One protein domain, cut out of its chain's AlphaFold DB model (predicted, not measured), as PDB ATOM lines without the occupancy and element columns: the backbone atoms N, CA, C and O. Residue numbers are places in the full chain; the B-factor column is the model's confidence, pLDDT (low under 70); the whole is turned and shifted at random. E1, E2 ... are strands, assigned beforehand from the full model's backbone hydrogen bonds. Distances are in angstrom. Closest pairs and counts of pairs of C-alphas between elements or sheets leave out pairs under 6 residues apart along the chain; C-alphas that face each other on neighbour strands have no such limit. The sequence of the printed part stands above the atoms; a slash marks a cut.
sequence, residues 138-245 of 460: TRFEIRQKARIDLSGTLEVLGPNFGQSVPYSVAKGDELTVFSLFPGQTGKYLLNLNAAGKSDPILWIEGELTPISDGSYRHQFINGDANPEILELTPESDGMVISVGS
ATOM      1  N   THR A 138     -44.964  13.675 -55.937       86.19
ATOM      2  CA  THR A 138     -45.632  14.734 -55.189       86.19
ATOM      3  C   THR A 138     -44.805  15.024 -53.945       86.19
ATOM      4  O   THR A 138     -44.613  14.141 -53.106       86.19
ATOM      5  N   ARG A 139     -44.317  16.257 -53.822       88.06
ATOM      6  CA  ARG A 139     -43.638  16.776 -52.633       88.06
ATOM      7  C   ARG A 139     -44.584  17.709 -51.895       88.06
ATOM      8  O   ARG A 139     -45.097  18.658 -52.482       88.06
ATOM      9  N   PHE A 140     -44.761  17.451 -50.609       89.75
ATOM     10  CA  PHE A 140     -45.441  18.344 -49.680       89.75
ATOM     11  C   PHE A 140     -44.396  18.952 -48.761       89.75
ATOM     12  O   PHE A 140     -43.716  18.216 -48.055       89.75
ATOM     13  N   GLU A 141     -44.262  20.270 -48.769       90.81
ATOM     14  CA  GLU A 141     -43.233  20.985 -48.021       90.81
ATOM     15  C   GLU A 141     -43.848  22.093 -47.169       90.81
ATOM     16  O   GLU A 141     -44.756  22.796 -47.608       90.81
ATOM     17  N   ILE A 142     -43.327  22.265 -45.956       90.06
ATOM     18  CA  ILE A 142     -43.620  23.403 -45.087       90.06
ATOM     19  C   ILE A 142     -42.392  24.304 -45.024       90.06
ATOM     20  O   ILE A 142     -41.289  23.825 -44.758       90.06
ATOM     21  N   ARG A 143     -42.622  25.605 -45.237       90.06
ATOM     22  CA  ARG A 143     -41.633  26.677 -45.091       90.06
ATOM     23  C   ARG A 143     -42.176  27.698 -44.105       90.06
ATOM     24  O   ARG A 143     -43.121  28.417 -44.403       90.06
ATOM     25  N   GLN A 144     -41.658  27.703 -42.884       89.00
ATOM     26  CA  GLN A 144     -42.149  28.603 -41.836       89.00
ATOM     27  C   GLN A 144     -41.019  29.024 -40.920       89.00
ATOM     28  O   GLN A 144     -40.182  28.214 -40.555       89.00
ATOM     29  N   LYS A 145     -41.019  30.267 -40.449       91.00
ATOM     30  CA  LYS A 145     -40.025  30.698 -39.465       91.00
ATOM     31  C   LYS A 145     -40.514  30.446 -38.040       91.00
ATOM     32  O   LYS A 145     -41.632  30.816 -37.676       91.00
ATOM     33  N   ALA A 146     -39.686  29.792 -37.230       92.88
ATOM     34  CA  ALA A 146     -40.059  29.381 -35.882       92.88
ATOM     35  C   ALA A 146     -39.930  30.545 -34.882       92.88
ATOM     36  O   ALA A 146     -38.907  31.224 -34.819       92.88
ATOM     37  N   ARG A 147     -40.950  30.782 -34.043       93.56
ATOM     38  CA  ARG A 147     -40.901  31.795 -32.964       93.56
ATOM     39  C   ARG A 147     -40.309  31.267 -31.659       93.56
ATOM     40  O   ARG A 147     -39.935  32.058 -30.787       93.56
ATOM     41  N   ILE A 148     -40.234  29.949 -31.530       93.56
ATOM     42  CA  ILE A 148     -39.683  29.203 -30.397       93.56
ATOM     43  C   ILE A 148     -38.861  28.026 -30.930       93.56
ATOM     44  O   ILE A 148     -38.968  27.703 -32.109       93.56
ATOM     45  N   ASP A 149     -38.068  27.387 -30.074       95.56
ATOM     46  CA  ASP A 149     -37.424  26.122 -30.432       95.56
ATOM     47  C   ASP A 149     -38.504  25.055 -30.640       95.56
ATOM     48  O   ASP A 149     -39.412  24.911 -29.813       95.56
ATOM     49  N   LEU A 150     -38.420  24.320 -31.746       95.12
ATOM     50  CA  LEU A 150     -39.400  23.305 -32.110       95.12
ATOM     51  C   LEU A 150     -38.722  21.989 -32.454       95.12
ATOM     52  O   LEU A 150     -37.699  21.942 -33.131       95.12
ATOM     53  N   SER A 151     -39.361  20.907 -32.036       96.56
ATOM     54  CA  SER A 151     -39.098  19.559 -32.517       96.56
ATOM     55  C   SER A 151     -40.414  18.801 -32.597       96.56
ATOM     56  O   SER A 151     -41.347  19.086 -31.840       96.56
ATOM     57  N   GLY A 152     -40.526  17.862 -33.529       96.62
ATOM     58  CA  GLY A 152     -41.765  17.122 -33.733       96.62
ATOM     59  C   GLY A 152     -41.778  16.343 -35.037       96.62
ATOM     60  O   GLY A 152     -40.728  15.896 -35.498       96.62
ATOM     61  N   THR A 153     -42.966  16.167 -35.613       97.12
ATOM     62  CA  THR A 153     -43.174  15.412 -36.854       97.12
ATOM     63  C   THR A 153     -44.017  16.196 -37.855       97.12
ATOM     64  O   THR A 153     -44.993  16.850 -37.487       97.12
ATOM     65  N   LEU A 154     -43.637  16.129 -39.127       96.44
ATOM     66  CA  LEU A 154     -44.510  16.407 -40.259       96.44
ATOM     67  C   LEU A 154     -45.195  15.097 -40.646       96.44
ATOM     68  O   LEU A 154     -44.523  14.134 -40.997       96.44
ATOM     69  N   GLU A 155     -46.517  15.065 -40.616       96.50
ATOM     70  CA  GLU A 155     -47.326  13.934 -41.051       96.50
ATOM     71  C   GLU A 155     -48.137  14.330 -42.275       96.50
ATOM     72  O   GLU A 155     -48.870  15.313 -42.248       96.50
ATOM     73  N   VAL A 156     -48.020  13.555 -43.348       95.75
ATOM     74  CA  VAL A 156     -48.855  13.712 -44.542       95.75
ATOM     75  C   VAL A 156     -49.606  12.414 -44.752       95.75
ATOM     76  O   VAL A 156     -48.983  11.359 -44.850       95.75
ATOM     77  N   LEU A 157     -50.932  12.497 -44.799       95.69
ATOM     78  CA  LEU A 157     -51.847  11.365 -44.880       95.69
ATOM     79  C   LEU A 157     -52.794  11.542 -46.066       95.69
ATOM     80  O   LEU A 157     -53.396  12.598 -46.232       95.69
ATOM     81  N   GLY A 158     -52.977  10.489 -46.849       92.50
ATOM     82  CA  GLY A 158     -54.015  10.373 -47.866       92.50
ATOM     83  C   GLY A 158     -54.665   8.987 -47.828       92.50
ATOM     84  O   GLY A 158     -54.286   8.150 -47.009       92.50
ATOM     85  N   PRO A 159     -55.642   8.700 -48.708       87.06
ATOM     86  CA  PRO A 159     -56.375   7.433 -48.695       87.06
ATOM     87  C   PRO A 159     -55.486   6.184 -48.769       87.06
ATOM     88  O   PRO A 159     -55.799   5.182 -48.138       87.06
ATOM     89  N   ASN A 160     -54.384   6.256 -49.524       85.50
ATOM     90  CA  ASN A 160     -53.499   5.120 -49.810       85.50
ATOM     91  C   ASN A 160     -52.012   5.434 -49.588       85.50
ATOM     92  O   ASN A 160     -51.152   4.658 -49.999       85.50
ATOM     93  N   PHE A 161     -51.693   6.576 -48.981       87.25
ATOM     94  CA  PHE A 161     -50.316   6.986 -48.733       87.25
ATOM     95  C   PHE A 161     -50.212   7.697 -47.389       87.25
ATOM     96  O   PHE A 161     -51.161   8.325 -46.922       87.25
ATOM     97  N   GLY A 162     -49.053   7.580 -46.754       91.00
ATOM     98  CA  GLY A 162     -48.803   8.202 -45.468       91.00
ATOM     99  C   GLY A 162     -47.320   8.214 -45.146       91.00
ATOM    100  O   GLY A 162     -46.647   7.201 -45.331       91.00
ATOM    101  N   GLN A 163     -46.808   9.343 -44.667       91.81
ATOM    102  CA  GLN A 163     -45.425   9.464 -44.208       91.81
ATOM    103  C   GLN A 163     -45.361  10.389 -42.994       91.81
ATOM    104  O   GLN A 163     -46.076  11.389 -42.936       91.81
ATOM    105  N   SER A 164     -44.491  10.049 -42.042       93.94
ATOM    106  CA  SER A 164     -44.151  10.885 -40.893       93.94
ATOM    107  C   SER A 164     -42.653  11.176 -40.923       93.94
ATOM    108  O   SER A 164     -41.848  10.243 -40.977       93.94
ATOM    109  N   VAL A 165     -42.284  12.454 -40.926       93.25
ATOM    110  CA  VAL A 165     -40.901  12.931 -41.039       93.25
ATOM    111  C   VAL A 165     -40.565  13.756 -39.797       93.25
ATOM    112  O   VAL A 165     -41.243  14.751 -39.532       93.25
ATOM    113  N   PRO A 166     -39.555  13.372 -38.998       94.50
ATOM    114  CA  PRO A 166     -39.158  14.161 -37.842       94.50
ATOM    115  C   PRO A 166     -38.502  15.477 -38.274       94.50
ATOM    116  O   PRO A 166     -37.802  15.529 -39.282       94.50
ATOM    117  N   TYR A 167     -38.675  16.530 -37.477       94.50
ATOM    118  CA  TYR A 167     -37.992  17.808 -37.672       94.50
ATOM    119  C   TYR A 167     -37.500  18.390 -36.345       94.50
ATOM    120  O   TYR A 167     -38.006  18.068 -35.266       94.50
ATOM    121  N   SER A 168     -36.516  19.281 -36.443       95.00
ATOM    122  CA  SER A 168     -36.043  20.115 -35.342       95.00
ATOM    123  C   SER A 168     -35.537  21.438 -35.904       95.00
ATOM    124  O   SER A 168     -34.790  21.439 -36.877       95.00
ATOM    125  N   VAL A 169     -35.923  22.554 -35.292       95.12
ATOM    126  CA  VAL A 169     -35.541  23.907 -35.719       95.12
ATOM    127  C   VAL A 169     -35.376  24.804 -34.493       95.12
ATOM    128  O   VAL A 169     -36.140  24.700 -33.529       95.12
ATOM    129  N   ALA A 170     -34.357  25.662 -34.504       95.56
ATOM    130  CA  ALA A 170     -34.137  26.619 -33.431       95.56
ATOM    131  C   ALA A 170     -35.024  27.859 -33.605       95.56
ATOM    132  O   ALA A 170     -35.478  28.201 -34.699       95.56
ATOM    133  N   LYS A 171     -35.264  28.567 -32.505       95.12
ATOM    134  CA  LYS A 171     -35.991  29.831 -32.513       95.12
ATOM    135  C   LYS A 171     -35.344  30.835 -33.469       95.12
ATOM    136  O   LYS A 171     -34.194  31.224 -33.293       95.12
ATOM    137  N   GLY A 172     -36.159  31.386 -34.362       91.69
ATOM    138  CA  GLY A 172     -35.770  32.416 -35.319       91.69
ATOM    139  C   GLY A 172     -35.286  31.866 -36.657       91.69
ATOM    140  O   GLY A 172     -35.217  32.650 -37.603       91.69
ATOM    141  N   ASP A 173     -35.029  30.561 -36.748       91.69
ATOM    142  CA  ASP A 173     -34.604  29.905 -37.981       91.69
ATOM    143  C   ASP A 173     -35.808  29.516 -38.849       91.69
ATOM    144  O   ASP A 173     -36.950  29.394 -38.384       91.69
ATOM    145  N   GLU A 174     -35.542  29.340 -40.142       89.06
ATOM    146  CA  GLU A 174     -36.514  28.832 -41.103       89.06
ATOM    147  C   GLU A 174     -36.624  27.307 -40.979       89.06
ATOM    148  O   GLU A 174     -35.646  26.571 -41.103       89.06
ATOM    149  N   LEU A 175     -37.835  26.831 -40.708       89.00
ATOM    150  CA  LEU A 175     -38.210  25.431 -40.794       89.00
ATOM    151  C   LEU A 175     -38.467  25.087 -42.256       89.00
ATOM    152  O   LEU A 175     -39.411  25.605 -42.852       89.00
ATOM    153  N   THR A 176     -37.692  24.142 -42.771       89.81
ATOM    154  CA  THR A 176     -37.955  23.473 -44.043       89.81
ATOM    155  C   THR A 176     -38.066  21.975 -43.790       89.81
ATOM    156  O   THR A 176     -37.092  21.322 -43.423       89.81
ATOM    157  N   VAL A 177     -39.268  21.424 -43.947       91.06
ATOM    158  CA  VAL A 177     -39.541  19.988 -43.782       91.06
ATOM    159  C   VAL A 177     -40.489  19.526 -44.879       91.06
ATOM    160  O   VAL A 177     -41.423  20.247 -45.229       91.06
ATOM    161  N   PHE A 178     -40.254  18.338 -45.435       91.12
ATOM    162  CA  PHE A 178     -41.056  17.819 -46.538       91.12
ATOM    163  C   PHE A 178     -41.259  16.303 -46.476       91.12
ATOM    164  O   PHE A 178     -40.469  15.580 -45.873       91.12
ATOM    165  N   SER A 179     -42.312  15.852 -47.157       89.38
ATOM    166  CA  SER A 179     -42.615  14.448 -47.448       89.38
ATOM    167  C   SER A 179     -42.727  14.257 -48.960       89.38
ATOM    168  O   SER A 179     -43.196  15.153 -49.669       89.38
ATOM    169  N   LEU A 180     -42.307  13.094 -49.454       87.19
ATOM    170  CA  LEU A 180     -42.213  12.785 -50.880       87.19
ATOM    171  C   LEU A 180     -42.969  11.491 -51.182       87.19
ATOM    172  O   LEU A 180     -42.797  10.491 -50.490       87.19
ATOM    173  N   PHE A 181     -43.792  11.507 -52.229       86.06
ATOM    174  CA  PHE A 181     -44.589  10.352 -52.630       86.06
ATOM    175  C   PHE A 181     -44.549  10.116 -54.146       86.06
ATOM    176  O   PHE A 181     -44.499  11.089 -54.903       86.06
ATOM    177  N   PRO A 182     -44.676   8.863 -54.621       80.94
ATOM    178  CA  PRO A 182     -44.862   8.580 -56.043       80.94
ATOM    179  C   PRO A 182     -46.220   9.100 -56.527       80.94
ATOM    180  O   PRO A 182     -47.247   8.538 -56.157       80.94
ATOM    181  N   GLY A 183     -46.228  10.173 -57.322       75.19
ATOM    182  CA  GLY A 183     -47.354  10.709 -58.101       75.19
ATOM    183  C   GLY A 183     -48.721  10.769 -57.417       75.19
ATOM    184  O   GLY A 183     -49.742  10.658 -58.097       75.19
ATOM    185  N   GLN A 184     -48.768  10.870 -56.086       82.19
ATOM    186  CA  GLN A 184     -50.010  10.689 -55.341       82.19
ATOM    187  C   GLN A 184     -50.950  11.867 -55.573       82.19
ATOM    188  O   GLN A 184     -50.540  13.029 -55.536       82.19
ATOM    189  N   THR A 185     -52.222  11.539 -55.782       83.44
ATOM    190  CA  THR A 185     -53.331  12.475 -55.985       83.44
ATOM    191  C   THR A 185     -54.506  12.086 -55.082       83.44
ATOM    192  O   THR A 185     -54.515  11.021 -54.461       83.44
ATOM    193  N   GLY A 186     -55.501  12.960 -54.983       89.62
ATOM    194  CA  GLY A 186     -56.664  12.831 -54.115       89.62
ATOM    195  C   GLY A 186     -56.595  13.757 -52.905       89.62
ATOM    196  O   GLY A 186     -55.819  14.715 -52.861       89.62
ATOM    197  N   LYS A 187     -57.458  13.478 -51.925       93.50
ATOM    198  CA  LYS A 187     -57.500  14.227 -50.669       93.50
ATOM    199  C   LYS A 187     -56.277  13.932 -49.819       93.50
ATOM    200  O   LYS A 187     -55.841  12.784 -49.745       93.50
ATOM    201  N   TYR A 188     -55.773  14.952 -49.144       94.19
ATOM    202  CA  TYR A 188     -54.676  14.816 -48.205       94.19
ATOM    203  C   TYR A 188     -54.916  15.664 -46.953       94.19
ATOM    204  O   TYR A 188     -55.578  16.705 -46.999       94.19
ATOM    205  N   LEU A 189     -54.346  15.206 -45.844       95.94
ATOM    206  CA  LEU A 189     -54.209  15.932 -44.591       95.94
ATOM    207  C   LEU A 189     -52.720  16.044 -44.271       95.94
ATOM    208  O   LEU A 189     -52.028  15.033 -44.154       95.94
ATOM    209  N   LEU A 190     -52.240  17.271 -44.128       95.44
ATOM    210  CA  LEU A 190     -50.906  17.583 -43.642       95.44
ATOM    211  C   LEU A 190     -51.026  18.101 -42.211       95.44
ATOM    212  O   LEU A 190     -51.760  19.054 -41.982       95.44
ATOM    213  N   ASN A 191     -50.274  17.521 -41.279       96.50
ATOM    214  CA  ASN A 191     -50.167  17.962 -39.892       96.50
ATOM    215  C   ASN A 191     -48.700  18.203 -39.533       96.50
ATOM    216  O   ASN A 191     -47.863  17.315 -39.662       96.50
ATOM    217  N   LEU A 192     -48.392  19.388 -39.024       96.38
ATOM    218  CA  LEU A 192     -47.135  19.684 -38.358       96.38
ATOM    219  C   LEU A 192     -47.372  19.605 -36.848       96.38
ATOM    220  O   LEU A 192     -48.005  20.481 -36.258       96.38
ATOM    221  N   ASN A 193     -46.866  18.553 -36.219       96.56
ATOM    222  CA  ASN A 193     -46.999  18.310 -34.788       96.56
ATOM    223  C   ASN A 193     -45.758  18.817 -34.053       96.56
ATOM    224  O   ASN A 193     -44.642  18.676 -34.551       96.56
ATOM    225  N   ALA A 194     -45.929  19.381 -32.858       95.94
ATOM    226  CA  ALA A 194     -44.820  19.780 -31.991       95.94
ATOM    227  C   ALA A 194     -44.795  18.921 -30.723       95.94
ATOM    228  O   ALA A 194     -45.837  18.624 -30.135       95.94
ATOM    229  N   ALA A 195     -43.598  18.548 -30.280       93.69
ATOM    230  CA  ALA A 195     -43.401  17.760 -29.076       93.69
ATOM    231  C   ALA A 195     -44.048  18.444 -27.860       93.69
ATOM    232  O   ALA A 195     -43.857  19.634 -27.606       93.69
ATOM    233  N   GLY A 196     -44.830  17.678 -27.097       89.56
ATOM    234  CA  GLY A 196     -45.522  18.175 -25.904       89.56
ATOM    235  C   GLY A 196     -46.824  18.942 -26.170       89.56
ATOM    236  O   GLY A 196     -47.415  19.441 -25.213       89.56
ATOM    237  N   LYS A 197     -47.301  19.021 -27.419       90.31
ATOM    238  CA  LYS A 197     -48.631  19.550 -27.760       90.31
ATOM    239  C   LYS A 197     -49.563  18.430 -28.221       90.31
ATOM    240  O   LYS A 197     -49.121  17.483 -28.861       90.31
ATOM    241  N   SER A 198     -50.842  18.535 -27.857       89.00
ATOM    242  CA  SER A 198     -51.886  17.589 -28.275       89.00
ATOM    243  C   SER A 198     -52.436  17.891 -29.666       89.00
ATOM    244  O   SER A 198     -52.802  16.963 -30.377       89.00
ATOM    245  N   ASP A 199     -52.482  19.171 -30.033       92.31
ATOM    246  CA  ASP A 199     -53.011  19.638 -31.312       92.31
ATOM    247  C   ASP A 199     -51.863  20.001 -32.270       92.31
ATOM    248  O   ASP A 199     -50.815  20.485 -31.810       92.31
ATOM    249  N   PRO A 200     -52.047  19.806 -33.590       94.44
ATOM    250  CA  PRO A 200     -51.070  20.227 -34.586       94.44
ATOM    251  C   PRO A 200     -50.857  21.742 -34.523       94.44
ATOM    252  O   PRO A 200     -51.795  22.523 -34.355       94.44
ATOM    253  N   ILE A 201     -49.604  22.172 -34.671       94.19
ATOM    254  CA  ILE A 201     -49.243  23.597 -34.699       94.19
ATOM    255  C   ILE A 201     -49.496  24.235 -36.068       94.19
ATOM    256  O   ILE A 201     -49.579  25.458 -36.159       94.19
ATOM    257  N   LEU A 202     -49.621  23.411 -37.109       93.12
ATOM    258  CA  LEU A 202     -50.116  23.762 -38.434       93.12
ATOM    259  C   LEU A 202     -50.802  22.529 -39.020       93.12
ATOM    260  O   LEU A 202     -50.259  21.430 -38.921       93.12
ATOM    261  N   TRP A 203     -51.967  22.692 -39.635       93.38
ATOM    262  CA  TRP A 203     -52.614  21.624 -40.388       93.38
ATOM    263  C   TRP A 203     -53.296  22.156 -41.644       93.38
ATOM    264  O   TRP A 203     -53.774  23.290 -41.671       93.38
ATOM    265  N   ILE A 204     -53.309  21.342 -42.698       91.25
ATOM    266  CA  ILE A 204     -53.874  21.685 -44.005       91.25
ATOM    267  C   ILE A 204     -54.614  20.470 -44.563       91.25
ATOM    268  O   ILE A 204     -54.042  19.394 -44.715       91.25
ATOM    269  N   GLU A 205     -55.880  20.668 -44.911       92.50
ATOM    270  CA  GLU A 205     -56.699  19.750 -45.691       92.50
ATOM    271  C   GLU A 205     -56.817  20.281 -47.123       92.50
ATOM    272  O   GLU A 205     -57.193  21.436 -47.360       92.50
ATOM    273  N   GLY A 206     -56.523  19.429 -48.098       91.19
ATOM    274  CA  GLY A 206     -56.651  19.785 -49.504       91.19
ATOM    275  C   GLY A 206     -56.928  18.589 -50.395       91.19
ATOM    276  O   GLY A 206     -56.973  17.441 -49.954       91.19
ATOM    277  N   GLU A 207     -57.119  18.872 -51.674       91.00
ATOM    278  CA  GLU A 207     -57.320  17.876 -52.714       91.00
ATOM    279  C   GLU A 207     -56.463  18.213 -53.931       91.00
ATOM    280  O   GLU A 207     -56.473  19.342 -54.421       91.00
ATOM    281  N   LEU A 208     -55.705  17.229 -54.410       88.62
ATOM    282  CA  LEU A 208     -54.910  17.327 -55.628       88.62
ATOM    283  C   LEU A 208     -55.536  16.425 -56.695       88.62
ATOM    284  O   LEU A 208     -55.492  15.207 -56.565       88.62
ATOM    285  N   THR A 209     -56.122  16.988 -57.747       86.19
ATOM    286  CA  THR A 209     -56.786  16.223 -58.813       86.19
ATOM    287  C   THR A 209     -55.987  16.310 -60.116       86.19
ATOM    288  O   THR A 209     -55.687  17.422 -60.549       86.19
ATOM    289  N   PRO A 210     -55.677  15.194 -60.797       81.88
ATOM    290  CA  PRO A 210     -55.159  15.255 -62.160       81.88
ATOM    291  C   PRO A 210     -56.276  15.711 -63.112       81.88
ATOM    292  O   PRO A 210     -57.400  15.213 -63.043       81.88
ATOM    293  N   ILE A 211     -55.980  16.670 -63.987       81.50
ATOM    294  CA  ILE A 211     -56.919  17.174 -65.005       81.50
ATOM    295  C   ILE A 211     -56.625  16.513 -66.358       81.50
ATOM    296  O   ILE A 211     -57.538  16.069 -67.050       81.50
ATOM    297  N   SER A 212     -55.345  16.440 -66.721       73.12
ATOM    298  CA  SER A 212     -54.823  15.788 -67.925       73.12
ATOM    299  C   SER A 212     -53.344  15.455 -67.716       73.12
ATOM    300  O   SER A 212     -52.781  15.785 -66.672       73.12
ATOM    301  N   ASP A 213     -52.692  14.857 -68.711       69.44
ATOM    302  CA  ASP A 213     -51.249  14.601 -68.673       69.44
ATOM    303  C   ASP A 213     -50.479  15.887 -68.331       69.44
ATOM    304  O   ASP A 213     -50.633  16.922 -68.987       69.44
ATOM    305  N   GLY A 214     -49.708  15.839 -67.242       66.94
ATOM    306  CA  GLY A 214     -48.935  16.971 -66.732       66.94
ATOM    307  C   GLY A 214     -49.754  18.136 -66.163       66.94
ATOM    308  O   GLY A 214     -49.160  19.134 -65.787       66.94
ATOM    309  N   SER A 215     -51.084  18.062 -66.077       70.94
ATOM    310  CA  SER A 215     -51.922  19.158 -65.562       70.94
ATOM    311  C   SER A 215     -52.707  18.735 -64.332       70.94
ATOM    312  O   SER A 215     -53.362  17.690 -64.319       70.94
ATOM    313  N   TYR A 216     -52.686  19.577 -63.306       79.50
ATOM    314  CA  TYR A 216     -53.248  19.271 -61.998       79.50
ATOM    315  C   TYR A 216     -54.060  20.454 -61.470       79.50
ATOM    316  O   TYR A 216     -53.787  21.620 -61.759       79.50
ATOM    317  N   ARG A 217     -55.072  20.142 -60.665       81.69
ATOM    318  CA  ARG A 217     -55.839  21.106 -59.881       81.69
ATOM    319  C   ARG A 217     -55.551  20.868 -58.417       81.69
ATOM    320  O   ARG A 217     -55.745  19.758 -57.929       81.69
ATOM    321  N   HIS A 218     -55.157  21.914 -57.715       86.19
ATOM    322  CA  HIS A 218     -55.123  21.915 -56.264       86.19
ATOM    323  C   HIS A 218     -56.315  22.697 -55.716       86.19
ATOM    324  O   HIS A 218     -56.619  23.808 -56.157       86.19
ATOM    325  N   GLN A 219     -57.004  22.100 -54.751       85.38
ATOM    326  CA  GLN A 219     -58.066  22.738 -53.997       85.38
ATOM    327  C   GLN A 219     -57.714  22.706 -52.513       85.38
ATOM    328  O   GLN A 219     -57.710  21.650 -51.884       85.38
ATOM    329  N   PHE A 220     -57.468  23.881 -51.941       85.44
ATOM    330  CA  PHE A 220     -57.455  24.055 -50.495       85.44
ATOM    331  C   PHE A 220     -58.877  23.875 -49.946       85.44
ATOM    332  O   PHE A 220     -59.816  24.511 -50.434       85.44
ATOM    333  N   ILE A 221     -59.037  23.002 -48.951       86.69
ATOM    334  CA  ILE A 221     -60.324  22.730 -48.299       86.69
ATOM    335  C   ILE A 221     -60.390  23.494 -46.980       86.69
ATOM    336  O   ILE A 221     -61.336  24.250 -46.754       86.69
ATOM    337  N   ASN A 222     -59.394  23.303 -46.112       86.94
ATOM    338  CA  ASN A 222     -59.330  23.951 -44.808       86.94
ATOM    339  C   ASN A 222     -57.903  23.915 -44.242       86.94
ATOM    340  O   ASN A 222     -57.059  23.162 -44.717       86.94
ATOM    341  N   GLY A 223     -57.627  24.711 -43.216       87.88
ATOM    342  CA  GLY A 223     -56.333  24.710 -42.550       87.88
ATOM    343  C   GLY A 223     -56.253  25.741 -41.438       87.88
ATOM    344  O   GLY A 223     -57.041  26.687 -41.395       87.88
ATOM    345  N   ASP A 224     -55.292  25.553 -40.545       86.50
ATOM    346  CA  ASP A 224     -54.976  26.497 -39.477       86.50
ATOM    347  C   ASP A 224     -53.489  26.417 -39.126       86.50
ATOM    348  O   ASP A 224     -52.834  25.395 -39.344       86.50
ATOM    349  N   ALA A 225     -52.952  27.492 -38.564       89.00
ATOM    350  CA  ALA A 225     -51.582  27.549 -38.081       89.00
ATOM    351  C   ALA A 225     -51.499  28.449 -36.852       89.00
ATOM    352  O   ALA A 225     -52.106  29.516 -36.802       89.00
ATOM    353  N   ASN A 226     -50.716  28.043 -35.854       89.62
ATOM    354  CA  ASN A 226     -50.609  28.775 -34.601       89.62
ATOM    355  C   ASN A 226     -49.622  29.962 -34.728       89.62
ATOM    356  O   ASN A 226     -48.404  29.740 -34.758       89.62
ATOM    357  N   PRO A 227     -50.101  31.224 -34.723       88.31
ATOM    358  CA  PRO A 227     -49.258  32.403 -34.938       88.31
ATOM    359  C   PRO A 227     -48.353  32.743 -33.745       88.31
ATOM    360  O   PRO A 227     -47.439  33.559 -33.879       88.31
ATOM    361  N   GLU A 228     -48.590  32.151 -32.569       89.38
ATOM    362  CA  GLU A 228     -47.714  32.306 -31.399       89.38
ATOM    363  C   GLU A 228     -46.445  31.453 -31.530       89.38
ATOM    364  O   GLU A 228     -45.430  31.733 -30.891       89.38
ATOM    365  N   ILE A 229     -46.490  30.426 -32.384       92.00
ATOM    366  CA  ILE A 229     -45.421  29.445 -32.582       92.00
ATOM    367  C   ILE A 229     -44.701  29.670 -33.910       92.00
ATOM    368  O   ILE A 229     -43.480  29.531 -33.975       92.00
ATOM    369  N   LEU A 230     -45.446  30.032 -34.952       91.19
ATOM    370  CA  LEU A 230     -44.944  30.228 -36.308       91.19
ATOM    371  C   LEU A 230     -45.074  31.698 -36.720       91.19
ATOM    372  O   LEU A 230     -46.017  32.404 -36.352       91.19
ATOM    373  N   GLU A 231     -44.102  32.192 -37.477       89.88
ATOM    374  CA  GLU A 231     -44.141  33.524 -38.071       89.88
ATOM    375  C   GLU A 231     -44.899  33.484 -39.405       89.88
ATOM    376  O   GLU A 231     -44.320  33.269 -40.463       89.88
ATOM    377  N   LEU A 232     -46.214  33.716 -39.339       83.56
ATOM    378  CA  LEU A 232     -47.114  33.706 -40.497       83.56
ATOM    379  C   LEU A 232     -47.062  35.039 -41.259       83.56
ATOM    380  O   LEU A 232     -47.970  35.867 -41.158       83.56
ATOM    381  N   THR A 233     -45.972  35.282 -41.985       81.19
ATOM    382  CA  THR A 233     -45.872  36.466 -42.849       81.19
ATOM    383  C   THR A 233     -46.814  36.291 -44.041       81.19
ATOM    384  O   THR A 233     -46.641  35.314 -44.757       81.19
ATOM    385  N   PRO A 234     -47.780  37.197 -44.292       74.06
ATOM    386  CA  PRO A 234     -48.810  37.015 -45.325       74.06
ATOM    387  C   PRO A 234     -48.251  36.642 -46.707       74.06
ATOM    388  O   PRO A 234     -48.727  35.705 -47.338       74.06
ATOM    389  N   GLU A 235     -47.182  37.318 -47.122       73.69
ATOM    390  CA  GLU A 235     -46.568  37.160 -48.447       73.69
ATOM    391  C   GLU A 235     -45.596  35.976 -48.556       73.69
ATOM    392  O   GLU A 235     -45.075  35.727 -49.641       73.69
ATOM    393  N   SER A 236     -45.291  35.279 -47.456       75.12
ATOM    394  CA  SER A 236     -44.390  34.126 -47.502       75.12
ATOM    395  C   SER A 236     -45.148  32.843 -47.823       75.12
ATOM    396  O   SER A 236     -46.271  32.630 -47.352       75.12
ATOM    397  N   ASP A 237     -44.493  31.963 -48.573       76.31
ATOM    398  CA  ASP A 237     -44.972  30.609 -48.836       76.31
ATOM    399  C   ASP A 237     -45.035  29.850 -47.511       76.31
ATOM    400  O   ASP A 237     -44.017  29.709 -46.843       76.31
ATOM    401  N   GLY A 238     -46.223  29.399 -47.105       79.31
ATOM    402  CA  GLY A 238     -46.390  28.630 -45.874       79.31
ATOM    403  C   GLY A 238     -46.301  27.126 -46.107       79.31
ATOM    404  O   GLY A 238     -45.680  26.392 -45.335       79.31
ATOM    405  N   MET A 239     -46.908  26.676 -47.203       84.19
ATOM    406  CA  MET A 239     -46.831  25.312 -47.708       84.19
ATOM    407  C   MET A 239     -46.517  25.365 -49.198       84.19
ATOM    408  O   MET A 239     -47.024  26.224 -49.910       84.19
ATOM    409  N   VAL A 240     -45.721  24.425 -49.683       83.69
ATOM    410  CA  VAL A 240     -45.452  24.252 -51.107       83.69
ATOM    411  C   VAL A 240     -45.851  22.836 -51.498       83.69
ATOM    412  O   VAL A 240     -45.504  21.869 -50.816       83.69
ATOM    413  N   ILE A 241     -46.607  22.714 -52.588       83.19
ATOM    414  CA  ILE A 241     -46.890  21.426 -53.226       83.19
ATOM    415  C   ILE A 241     -46.197  21.431 -54.571       83.19
ATOM    416  O   ILE A 241     -46.516  22.252 -55.428       83.19
ATOM    417  N   SER A 242     -45.284  20.493 -54.770       83.31
ATOM    418  CA  SER A 242     -44.612  20.327 -56.053       83.31
ATOM    419  C   SER A 242     -44.980  18.987 -56.658       83.31
ATOM    420  O   SER A 242     -44.960  17.967 -55.969       83.31
ATOM    421  N   VAL A 243     -45.316  18.992 -57.946       82.94
ATOM    422  CA  VAL A 243     -45.680  17.788 -58.695       82.94
ATOM    423  C   VAL A 243     -44.830  17.701 -59.951       82.94
ATOM    424  O   VAL A 243     -44.683  18.682 -60.680       82.94
ATOM    425  N   GLY A 244     -44.280  16.520 -60.208       81.38
ATOM    426  CA  GLY A 244     -43.518  16.224 -61.415       81.38
ATOM    427  C   GLY A 244     -42.277  15.402 -61.119       81.38
ATOM    428  O   GLY A 244     -42.192  14.726 -60.096       81.38
ATOM    429  N   SER A 245     -41.311  15.445 -62.019       81.62
ATOM    430  CA  SER A 245     -40.045  14.735 -61.868       81.62
ATOM    431  C   SER A 245     -38.908  15.538 -62.459       81.62
ATOM    432  O   SER A 245     -39.090  16.624 -63.006       81.62
TER     433      SER A 245
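What this domain is: This is residues 138 to 245 of the 460 residues of an uncharacterized protein of Chloroflexi bacterium (UniProt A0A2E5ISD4). This is a sandwich of two twisted, antiparallel sheets, E3-E2-E5-E6-E7 over E4-E1-E8, closer together along the E3 and E4 edge than along the E7 and E8 edge. The 108 printed residues hold eight named strands, E1 to E8 in chain order, and no named helix: the class is all strand. The whole is compact, with a radius of gyration of the C-alphas of 13.9 A and spans of 42 by 28 by 25 A.

How they stand to each other: Begin at E1, residues 138 to 146, the inner strand between E4, residues 174 to 182, and E8, residues 237 to 245; within hydrogen-bond range you find N 140 and O 179, 2.9 A, and N 139 and O 242, 2.8 A. In the larger sheet, E2, residues 150 to 157, and E3, residues 162 to 169, form a hairpin, with N 154 and O 165 at 2.8 A. E5, residues 186 to 194, is the antiparallel neighbour of E2, with N 155 and O 191 at 2.8 A. E5, E6, residues 202 to 212, and E7, residues 215 to 225, are a meander, each strand the antiparallel neighbour of the one before; see N 190 and O 204, 2.8 A, and N 207 and O 219, 2.8 A. E7 bends by 65 degrees at residue 222. Between the sheets, the closest C-alphas of E3 and E4, Val 169 and Leu 175, are 5.9 A apart; E1 and E7 are apart.

Where its parts are: Find C-alpha 138 at (-45.632, 14.734, -55.189), where E1 begins and runs 24.9 A. E2 spans 21.5 A, E3 22.8 A, E4 26.5 A and E5 26.0 A. From C-alpha 202 at (-50.116, 23.762, -38.434), E6 runs 30.9 A; E7 spans 28.7 A. E8, 21.1 A, ends at C-alpha 245, (-40.045, 14.735, -61.868).

The domain as a whole: The farthest C-alphas, of Gly 196 and Asp 213, are 43.3 A apart. The printed part has no cut, and the link E7 to E8 is long, with 11 residues. Look at residues 213 to 214 for pLDDT under 70.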